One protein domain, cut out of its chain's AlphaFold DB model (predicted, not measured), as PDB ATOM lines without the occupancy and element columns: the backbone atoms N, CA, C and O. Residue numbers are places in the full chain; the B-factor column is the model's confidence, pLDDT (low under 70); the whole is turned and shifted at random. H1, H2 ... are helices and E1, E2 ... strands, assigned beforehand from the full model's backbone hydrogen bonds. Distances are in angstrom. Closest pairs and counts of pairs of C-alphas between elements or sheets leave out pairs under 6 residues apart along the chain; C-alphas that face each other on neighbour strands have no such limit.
ATOM      1  N   GLU A  16     135.168 202.774 252.038       97.38
ATOM      2  CA  GLU A  16     135.358 201.655 251.100       97.38
ATOM      3  C   GLU A  16     136.674 201.752 250.314       97.38
ATOM      4  O   GLU A  16     137.326 200.742 250.071       97.38
ATOM      5  N   GLU A  17     137.124 202.966 250.001       97.56
ATOM      6  CA  GLU A  17     138.429 203.227 249.383       97.56
ATOM      7  C   GLU A  17     139.609 202.810 250.278       97.56
ATOM      8  O   GLU A  17     140.568 202.174 249.833       97.56
ATOM      9  N   ALA A  18     139.555 203.160 251.565       97.44
ATOM     10  CA  ALA A  18     140.593 202.789 252.524       97.44
ATOM     11  C   ALA A  18     140.572 201.282 252.814       97.44
ATOM     12  O   ALA A  18     141.631 200.652 252.869       97.44
ATOM     13  N   LEU A  19     139.374 200.704 252.926       97.31
ATOM     14  CA  LEU A  19     139.172 199.269 253.069       97.31
ATOM     15  C   LEU A  19     139.704 198.508 251.846       97.31
ATOM     16  O   LEU A  19     140.463 197.558 252.009       97.31
ATOM     17  N   GLY A  20     139.396 198.960 250.628       97.12
ATOM     18  CA  GLY A  20     139.886 198.366 249.383       97.12
ATOM     19  C   GLY A  20     141.414 198.332 249.317       97.12
ATOM     20  O   GLY A  20     142.000 197.288 249.030       97.12
ATOM     21  N   ARG A  21     142.086 199.431 249.687       97.44
ATOM     22  CA  ARG A  21     143.557 199.462 249.805       97.44
ATOM     23  C   ARG A  21     144.083 198.459 250.833       97.44
ATOM     24  O   ARG A  21     145.075 197.783 250.565       97.44
ATOM     25  N   ALA A  22     143.427 198.340 251.985       96.44
ATOM     26  CA  ALA A  22     143.819 197.389 253.022       96.44
ATOM     27  C   ALA A  22     143.646 195.928 252.570       96.44
ATOM     28  O   ALA A  22     144.523 195.107 252.838       96.44
ATOM     29  N   VAL A  23     142.563 195.616 251.849       95.75
ATOM     30  CA  VAL A  23     142.320 194.297 251.243       95.75
ATOM     31  C   VAL A  23     143.395 193.976 250.205       95.75
ATOM     32  O   VAL A  23     143.976 192.897 250.235       95.75
ATOM     33  N   LEU A  24     143.717 194.924 249.323       95.69
ATOM     34  CA  LEU A  24     144.739 194.749 248.288       95.69
ATOM     35  C   LEU A  24     146.156 194.551 248.848       95.69
ATOM     36  O   LEU A  24     146.980 193.910 248.197       95.69
ATOM     37  N   ALA A  25     146.443 195.104 250.027       95.38
ATOM     38  CA  ALA A  25     147.722 194.941 250.717       95.38
ATOM     39  C   ALA A  25     147.820 193.630 251.522       95.38
ATOM     40  O   ALA A  25     148.907 193.268 251.980       95.38
ATOM     41  N   ALA A  26     146.707 192.918 251.725       93.38
ATOM     42  CA  ALA A  26     146.695 191.682 252.490       93.38
ATOM     43  C   ALA A  26     147.427 190.554 251.744       93.38
ATOM     44  O   ALA A  26     147.304 190.377 250.535       93.38
ATOM     45  N   ARG A  27     148.193 189.751 252.492       90.69
ATOM     46  CA  ARG A  27     148.964 188.617 251.947       90.69
ATOM     47  C   ARG A  27     148.142 187.338 251.780       90.69
ATOM     48  O   ARG A  27     148.604 186.402 251.139       90.69
ATOM     49  N   MET A  28     146.968 187.297 252.400       90.44
ATOM     50  CA  MET A  28     146.064 186.153 252.458       90.44
ATOM     51  C   MET A  28     144.674 186.591 251.983       90.44
ATOM     52  O   MET A  28     144.384 187.790 252.032       90.44
ATOM     53  N   PRO A  29     143.806 185.654 251.559       92.88
ATOM     54  CA  PRO A  29     142.406 185.962 251.295       92.88
ATOM     55  C   PRO A  29     141.750 186.673 252.484       92.88
ATOM     56  O   PRO A  29     141.996 186.320 253.640       92.88
ATOM     57  N   VAL A  30     140.916 187.669 252.191       94.06
ATOM     58  CA  VAL A  30     140.204 188.471 253.191       94.06
ATOM     59  C   VAL A  30     138.709 188.232 253.032       94.06
ATOM     60  O   VAL A  30     138.177 188.390 251.936       94.06
ATOM     61  N   LEU A  31     138.036 187.883 254.128       94.44
ATOM     62  CA  LEU A  31     136.581 187.944 254.210       94.44
ATOM     63  C   LEU A  31     136.186 189.351 254.652       94.44
ATOM     64  O   LEU A  31     136.641 189.822 255.695       94.44
ATOM     65  N   VAL A  32     135.341 190.008 253.864       94.88
ATOM     66  CA  VAL A  32     134.807 191.330 254.190       94.88
ATOM     67  C   VAL A  32     133.309 191.197 254.424       94.88
ATOM     68  O   VAL A  32     132.569 190.850 253.508       94.88
ATOM     69  N   CYS A  33     132.873 191.495 255.645       93.12
ATOM     70  CA  CYS A  33     131.461 191.655 255.972       93.12
ATOM     71  C   CYS A  33     131.125 193.143 255.882       93.12
ATOM     72  O   CYS A  33     131.738 193.946 256.585       93.12
ATOM     73  N   TRP A  34     130.190 193.514 255.012       94.06
ATOM     74  CA  TRP A  34     129.864 194.913 254.737       94.06
ATOM     75  C   TRP A  34     128.376 195.093 254.443       94.06
ATOM     76  O   TRP A  34     127.673 194.124 254.169       94.06
ATOM     77  N   GLU A  35     127.897 196.335 254.477       92.69
ATOM     78  CA  GLU A  35     126.522 196.653 254.086       92.69
ATOM     79  C   GLU A  35     126.301 196.499 252.572       92.69
ATOM     80  O   GLU A  35     127.156 196.876 251.766       92.69
ATOM     81  N   HIS A  36     125.120 196.012 252.175       92.12
ATOM     82  CA  HIS A  36     124.759 195.761 250.771       92.12
ATOM     83  C   HIS A  36     124.975 196.991 249.872       92.12
ATOM     84  O   HIS A  36     125.477 196.877 248.755       92.12
ATOM     85  N   THR A  37     124.664 198.185 250.379       90.69
ATOM     86  CA  THR A  37     124.819 199.475 249.685       90.69
ATOM     87  C   THR A  37     126.273 199.924 249.527       90.69
ATOM     88  O   THR A  37     126.590 200.735 248.652       90.69
ATOM     89  N   GLY A  38     127.178 199.424 250.366       94.50
ATOM     90  CA  GLY A  38     128.605 199.729 250.310       94.50
ATOM     91  C   GLY A  38     129.398 198.744 249.450       94.50
ATOM     92  O   GLY A  38     130.448 199.110 248.924       94.50
ATOM     93  N   ILE A  39     128.895 197.522 249.246       95.62
ATOM     94  CA  ILE A  39     129.601 196.473 248.493       95.62
ATOM     95  C   ILE A  39     129.971 196.915 247.062       95.62
ATOM     96  O   ILE A  39     131.136 196.749 246.692       95.62
ATOM     97  N   PRO A  40     129.087 197.555 246.267       95.25
ATOM     98  CA  PRO A  40     129.471 198.061 244.947       95.25
ATOM     99  C   PRO A  40     130.621 199.075 245.000       95.25
ATOM    100  O   PRO A  40     131.571 198.976 244.223       95.25
ATOM    101  N   ARG A  41     130.599 200.012 245.960       96.06
ATOM    102  CA  ARG A  41     131.680 200.998 246.153       96.06
ATOM    103  C   ARG A  41     133.004 200.322 246.506       96.06
ATOM    104  O   ARG A  41     134.042 200.688 245.958       96.06
ATOM    105  N   LEU A  42     132.971 199.294 247.352       97.31
ATOM    106  CA  LEU A  42     134.152 198.494 247.673       97.31
ATOM    107  C   LEU A  42     134.718 197.785 246.434       97.31
ATOM    108  O   LEU A  42     135.923 197.815 246.204       97.31
ATOM    109  N   ILE A  43     133.872 197.191 245.595       97.06
ATOM    110  CA  ILE A  43     134.308 196.514 244.361       97.06
ATOM    111  C   ILE A  43     134.921 197.499 243.362       97.06
ATOM    112  O   ILE A  43     135.900 197.170 242.680       97.06
ATOM    113  N   HIS A  44     134.389 198.723 243.299       96.69
ATOM    114  CA  HIS A  44     135.008 199.820 242.562       96.69
ATOM    115  C   HIS A  44     136.405 200.144 243.103       96.69
ATOM    116  O   HIS A  44     137.350 200.146 242.311       96.69
ATOM    117  N   ALA A  45     136.560 200.303 244.421       97.06
ATOM    118  CA  ALA A  45     137.849 200.562 245.072       97.06
ATOM    119  C   ALA A  45     138.881 199.432 244.857       97.06
ATOM    120  O   ALA A  45     140.084 199.677 244.788       97.06
ATOM    121  N   LEU A  46     138.426 198.183 244.700       96.44
ATOM    122  CA  LEU A  46     139.281 197.041 244.340       96.44
ATOM    123  C   LEU A  46     139.698 197.030 242.856       96.44
ATOM    124  O   LEU A  46     140.578 196.257 242.462       96.44
ATOM    125  N   GLY A  47     139.059 197.847 242.012       96.12
ATOM    126  CA  GLY A  47     139.225 197.817 240.558       96.12
ATOM    127  C   GLY A  47     138.620 196.571 239.902       96.12
ATOM    128  O   GLY A  47     139.026 196.204 238.803       96.12
ATOM    129  N   ALA A  48     137.682 195.895 240.573       96.94
ATOM    130  CA  ALA A  48     137.076 194.646 240.103       96.94
ATOM    131  C   ALA A  48     135.689 194.839 239.455       96.94
ATOM    132  O   ALA A  48     135.118 193.891 238.927       96.94
ATOM    133  N   HIS A  49     135.164 196.067 239.438       95.44
ATOM    134  CA  HIS A  49     133.827 196.402 238.923       95.44
ATOM    135  C   HIS A  49     133.621 196.123 237.424       95.44
ATOM    136  O   HIS A  49     132.489 196.013 236.975       95.44
ATOM    137  N   GLN A  50     134.700 196.008 236.643       94.38
ATOM    138  CA  GLN A  50     134.631 195.707 235.204       94.38
ATOM    139  C   GLN A  50     134.679 194.207 234.892       94.38
ATOM    140  O   GLN A  50     134.683 193.817 233.724       94.38
ATOM    141  N   VAL A  51     134.773 193.349 235.910       97.19
ATOM    142  CA  VAL A  51     134.793 191.903 235.697       97.19
ATOM    143  C   VAL A  51     133.429 191.454 235.182       97.19
ATOM    144  O   VAL A  51     132.390 191.786 235.748       97.19
ATOM    145  N   LEU A  52     133.441 190.671 234.103       94.62
ATOM    146  CA  LEU A  52     132.226 190.130 233.508       94.62
ATOM    147  C   LEU A  52     131.419 189.332 234.545       94.62
ATOM    148  O   LEU A  52     131.965 188.465 235.226       94.62
ATOM    149  N   GLY A  53     130.117 189.609 234.616       94.06
ATOM    150  CA  GLY A  53     129.181 188.916 235.502       94.06
ATOM    151  C   GLY A  53     129.037 189.532 236.892       94.06
ATOM    152  O   GLY A  53     128.138 189.115 237.611       94.06
ATOM    153  N   VAL A  54     129.854 190.525 237.263       95.88
ATOM    154  CA  VAL A  54     129.659 191.277 238.512       95.88
ATOM    155  C   VAL A  54     128.378 192.114 238.408       95.88
ATOM    156  O   VAL A  54     128.274 192.940 237.496       95.88
ATOM    157  N   PRO A  55     127.403 191.941 239.316       93.56
ATOM    158  CA  PRO A  55     126.199 192.764 239.327       93.56
ATOM    159  C   PRO A  55     126.498 194.221 239.710       93.56
ATOM    160  O   PRO A  55     127.410 194.502 240.485       93.56
ATOM    161  N   ALA A  56     125.690 195.164 239.213       92.25
ATOM    162  CA  ALA A  56     125.833 196.590 239.543       92.25
ATOM    163  C   ALA A  56     125.511 196.913 241.017       92.25
ATOM    164  O   ALA A  56     125.939 197.937 241.547       92.25
ATOM    165  N   GLY A  57     124.745 196.041 241.670       93.38
ATOM    166  CA  GLY A  57     124.329 196.149 243.060       93.38
ATOM    167  C   GLY A  57     124.207 194.765 243.677       93.38
ATOM    168  O   GLY A  57     124.031 193.780 242.959       93.38
ATOM    169  N   TRP A  58     124.304 194.691 245.000       92.62
ATOM    170  CA  TRP A  58     123.984 193.458 245.710       92.62
ATOM    171  C   TRP A  58     122.507 193.090 245.456       92.62
ATOM    172  O   TRP A  58     121.661 193.987 245.516       92.62
ATOM    173  N   PRO A  59     122.179 191.828 245.123       91.38
ATOM    174  CA  PRO A  59     120.799 191.422 244.868       91.38
ATOM    175  C   PRO A  59     119.985 191.419 246.170       91.38
ATOM    176  O   PRO A  59     120.549 191.453 247.259       91.38
ATOM    177  N   ASP A  60     118.657 191.355 246.086       89.62
ATOM    178  CA  ASP A  60     117.779 191.321 247.269       89.62
ATOM    179  C   ASP A  60     117.784 189.940 247.954       89.62
ATOM    180  O   ASP A  60     116.787 189.226 247.973       89.62
ATOM    181  N   ARG A  61     118.959 189.519 248.437       85.69
ATOM    182  CA  ARG A  61     119.222 188.243 249.112       85.69
ATOM    183  C   ARG A  61     120.319 188.414 250.162       85.69
ATOM    184  O   ARG A  61     121.147 189.322 250.070       85.69
ATOM    185  N   TYR A  62     120.344 187.530 251.154       84.06
ATOM    186  CA  TYR A  62     121.259 187.611 252.304       84.06
ATOM    187  C   TYR A  62     122.151 186.371 252.456       84.06
ATOM    188  O   TYR A  62     123.014 186.331 253.328       84.06
ATOM    189  N   ASP A  63     121.963 185.365 251.604       86.81
ATOM    190  CA  ASP A  63     122.569 184.038 251.693       86.81
ATOM    191  C   ASP A  63     123.727 183.844 250.701       86.81
ATOM    192  O   ASP A  63     124.043 182.721 250.328       86.81
ATOM    193  N   LEU A  64     124.377 184.914 250.241       89.69
ATOM    194  CA  LEU A  64     125.394 184.823 249.194       89.69
ATOM    195  C   LEU A  64     126.733 185.434 249.594       89.69
ATOM    196  O   LEU A  64     126.826 186.354 250.406       89.69
ATOM    197  N   VAL A  65     127.787 184.928 248.962       92.88
ATOM    198  CA  VAL A  65     129.130 185.500 249.000       92.88
ATOM    199  C   VAL A  65     129.577 185.794 247.582       92.88
ATOM    200  O   VAL A  65     129.510 184.948 246.692       92.88
ATOM    201  N   TRP A  66     130.083 187.001 247.382       95.81
ATOM    202  CA  TRP A  66     130.790 187.375 246.169       95.81
ATOM    203  C   TRP A  66     132.281 187.093 246.337       95.81
ATOM    204  O   TRP A  66     132.968 187.733 247.132       95.81
ATOM    205  N   GLU A  67     132.784 186.115 245.589       96.81
ATOM    206  CA  GLU A  67     134.186 185.723 245.592       96.81
ATOM    207  C   GLU A  67     134.928 186.409 244.442       96.81
ATOM    208  O   GLU A  67     134.610 186.230 243.265       96.81
ATOM    209  N   PHE A  68     135.971 187.161 244.793       97.75
ATOM    210  CA  PHE A  68     136.893 187.762 243.840       97.75
ATOM    211  C   PHE A  68     138.281 187.145 243.985       97.75
ATOM    212  O   PHE A  68     138.892 187.194 245.050       97.75
ATOM    213  N   THR A  69     138.817 186.615 242.889       96.75
ATOM    214  CA  THR A  69     140.193 186.104 242.837       96.75
ATOM    215  C   THR A  69     141.040 186.996 241.944       96.75
ATOM    216  O   THR A  69     140.694 187.228 240.786       96.75
ATOM    217  N   ARG A  70     142.182 187.473 242.457       95.38
ATOM    218  CA  ARG A  70     143.167 188.234 241.676       95.38
ATOM    219  C   ARG A  70     144.376 187.370 241.349       95.38
ATOM    220  O   ARG A  70     145.071 186.914 242.253       95.38
ATOM    221  N   ARG A  71     144.683 187.185 240.064       93.25
ATOM    222  CA  ARG A  71     145.913 186.522 239.598       93.25
ATOM    223  C   ARG A  71     146.605 187.395 238.563       93.25
ATOM    224  O   ARG A  71     145.980 187.791 237.588       93.25
ATOM    225  N   GLN A  72     147.884 187.707 238.794       92.12
ATOM    226  CA  GLN A  72     148.693 188.555 237.899       92.12
ATOM    227  C   GLN A  72     147.985 189.873 237.527       92.12
ATOM    228  O   GLN A  72     147.952 190.288 236.376       92.12
ATOM    229  N   GLY A  73     147.344 190.509 238.511       88.75
ATOM    230  CA  GLY A  73     146.611 191.760 238.313       88.75
ATOM    231  C   GLY A  73     145.198 191.609 237.745       88.75
ATOM    232  O   GLY A  73     144.418 192.546 237.902       88.75
ATOM    233  N   ARG A  74     144.832 190.451 237.180       94.25
ATOM    234  CA  ARG A  74     143.504 190.194 236.611       94.25
ATOM    235  C   ARG A  74     142.547 189.620 237.650       94.25
ATOM    236  O   ARG A  74     142.895 188.680 238.364       94.25
ATOM    237  N   TRP A  75     141.340 190.170 237.694       97.38
ATOM    238  CA  TRP A  75     140.262 189.714 238.560       97.38
ATOM    239  C   TRP A  75     139.364 188.684 237.864       97.38
ATOM    240  O   TRP A  75     139.113 188.773 236.662       97.38
ATOM    241  N   THR A  76     138.860 187.726 238.635       97.69
ATOM    242  CA  THR A  76     137.741 186.846 238.279       97.69
ATOM    243  C   THR A  76     136.691 186.903 239.379       97.69
ATOM    244  O   THR A  76     137.045 187.103 240.542       97.69
ATOM    245  N   PHE A  77     135.430 186.699 239.010       97.81
ATOM    246  CA  PHE A  77     134.281 186.795 239.903       97.81
ATOM    247  C   PHE A  77     133.489 185.490 239.912       97.81
ATOM    248  O   PHE A  77     133.328 184.848 238.870       97.81
ATOM    249  N   ARG A  78     132.980 185.126 241.088       96.62
ATOM    250  CA  ARG A  78     131.996 184.068 241.273       96.62
ATOM    251  C   ARG A  78     131.006 184.470 242.361       96.62
ATOM    252  O   ARG A  78     131.406 184.938 243.421       96.62
ATOM    253  N   GLU A  79     129.726 184.222 242.116       94.31
ATOM    254  CA  GLU A  79     128.712 184.233 243.166       94.31
ATOM    255  C   GLU A  79     128.602 182.836 243.788       94.31
ATOM    256  O   GLU A  79     128.541 181.822 243.085       94.31
ATOM    257  N   LEU A  80     128.619 182.788 245.115       92.81
ATOM    258  CA  LEU A  80     128.494 181.583 245.920       92.81
ATOM    259  C   LEU A  80     127.234 181.712 246.771       92.81
ATOM    260  O   LEU A  80     127.256 182.379 247.804       92.81
ATOM    261  N   ALA A  81     126.144 181.081 246.344       87.81
ATOM    262  CA  ALA A  81     124.954 180.949 247.173       87.81
ATOM    263  C   ALA A  81     125.234 179.917 248.281       87.81
ATOM    264  O   ALA A  81     125.705 178.809 248.008       87.81
ATOM    265  N   GLN A  82     124.996 180.294 249.532       78.38
ATOM    266  CA  GLN A  82     125.261 179.470 250.709       78.38
ATOM    267  C   GLN A  82     124.100 178.524 251.029       78.38
ATOM    268  O   GLN A  82     124.347 177.517 251.691       78.38
TER     269      GLN A  82
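What this domain is: This is residues 16 to 82 of the 89 residues of an uncharacterized protein of Streptomyces sp. SID7760 (UniProt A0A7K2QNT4). A long hairpin of two strands, E1 and E2, makes one side of this domain, and a pair of short helices, H1 and H2, set steeply to each other, makes the other side. Two long stretches with no named element, residues 26 to 38 and 46 to 63, connect the parts, and the hairpin runs roughly along the longest axis. The printed part has 67 residues, with two named helices and two named strands in the order H1, H2, E1, E2; the sheet order is E1 - E2, antiparallel. The class is mixed, helices and strands, with 33 residues, under half of the printed part, in named elements. The whole is compact, with a radius of gyration of the C-alphas of 11.4 A, and rounded, its C-alphas spanning 30 by 22 by 21 A.

How they stand to each other: H1, residues 16 to 25, and H2, residues 39 to 45, touch, and their closest C-alphas are those of Glu 16 and Leu 42, 4.8 A apart. Their lines stand at a steep tilt of 63 degrees, and they run the same way. In both helices every O i to N i+4 pair is within hydrogen-bond range. E1, residues 64 to 71, and E2, residues 74 to 81, form a hairpin of antiparallel neighbour strands, their directions at 160 degrees. The C-alphas of Leu 64 and Ala 81 face each other at 4.4 A, and those of Arg 71 and Arg 74 at 5.3 A. Across the pair, N 67 and O 78 are 2.8 A apart and N 76 and O 69 are 2.9 A apart, both within hydrogen-bond range. H1 is apart from E1 and from E2, and H2 is apart from E2.

Where its parts are: H1 begins at C-alpha 16, at (135.358, 201.655, 251.100), and spans 14.1 A to C-alpha 25. H2 spans 9.8 A, from Ile 39 to Ala 45. E1 begins at C-alpha 64, at (125.394, 184.823, 249.194), and spans 22.7 A to C-alpha 71. E2 spans 23.3 A and ends at C-alpha 81, at (124.954, 180.949, 247.173).

The domain as a whole: The two C-alphas farthest apart are those of Asp 60 and Gln 72, at 32.4 A. The links from H1 to H2, 13 residues, and from H2 to E1, 18 residues, are long; the link from E1 to E2, 2 residues, is tight. The printed part has no cut. The mean pLDDT of the printed part is 94.0, and no printed residue is under 70.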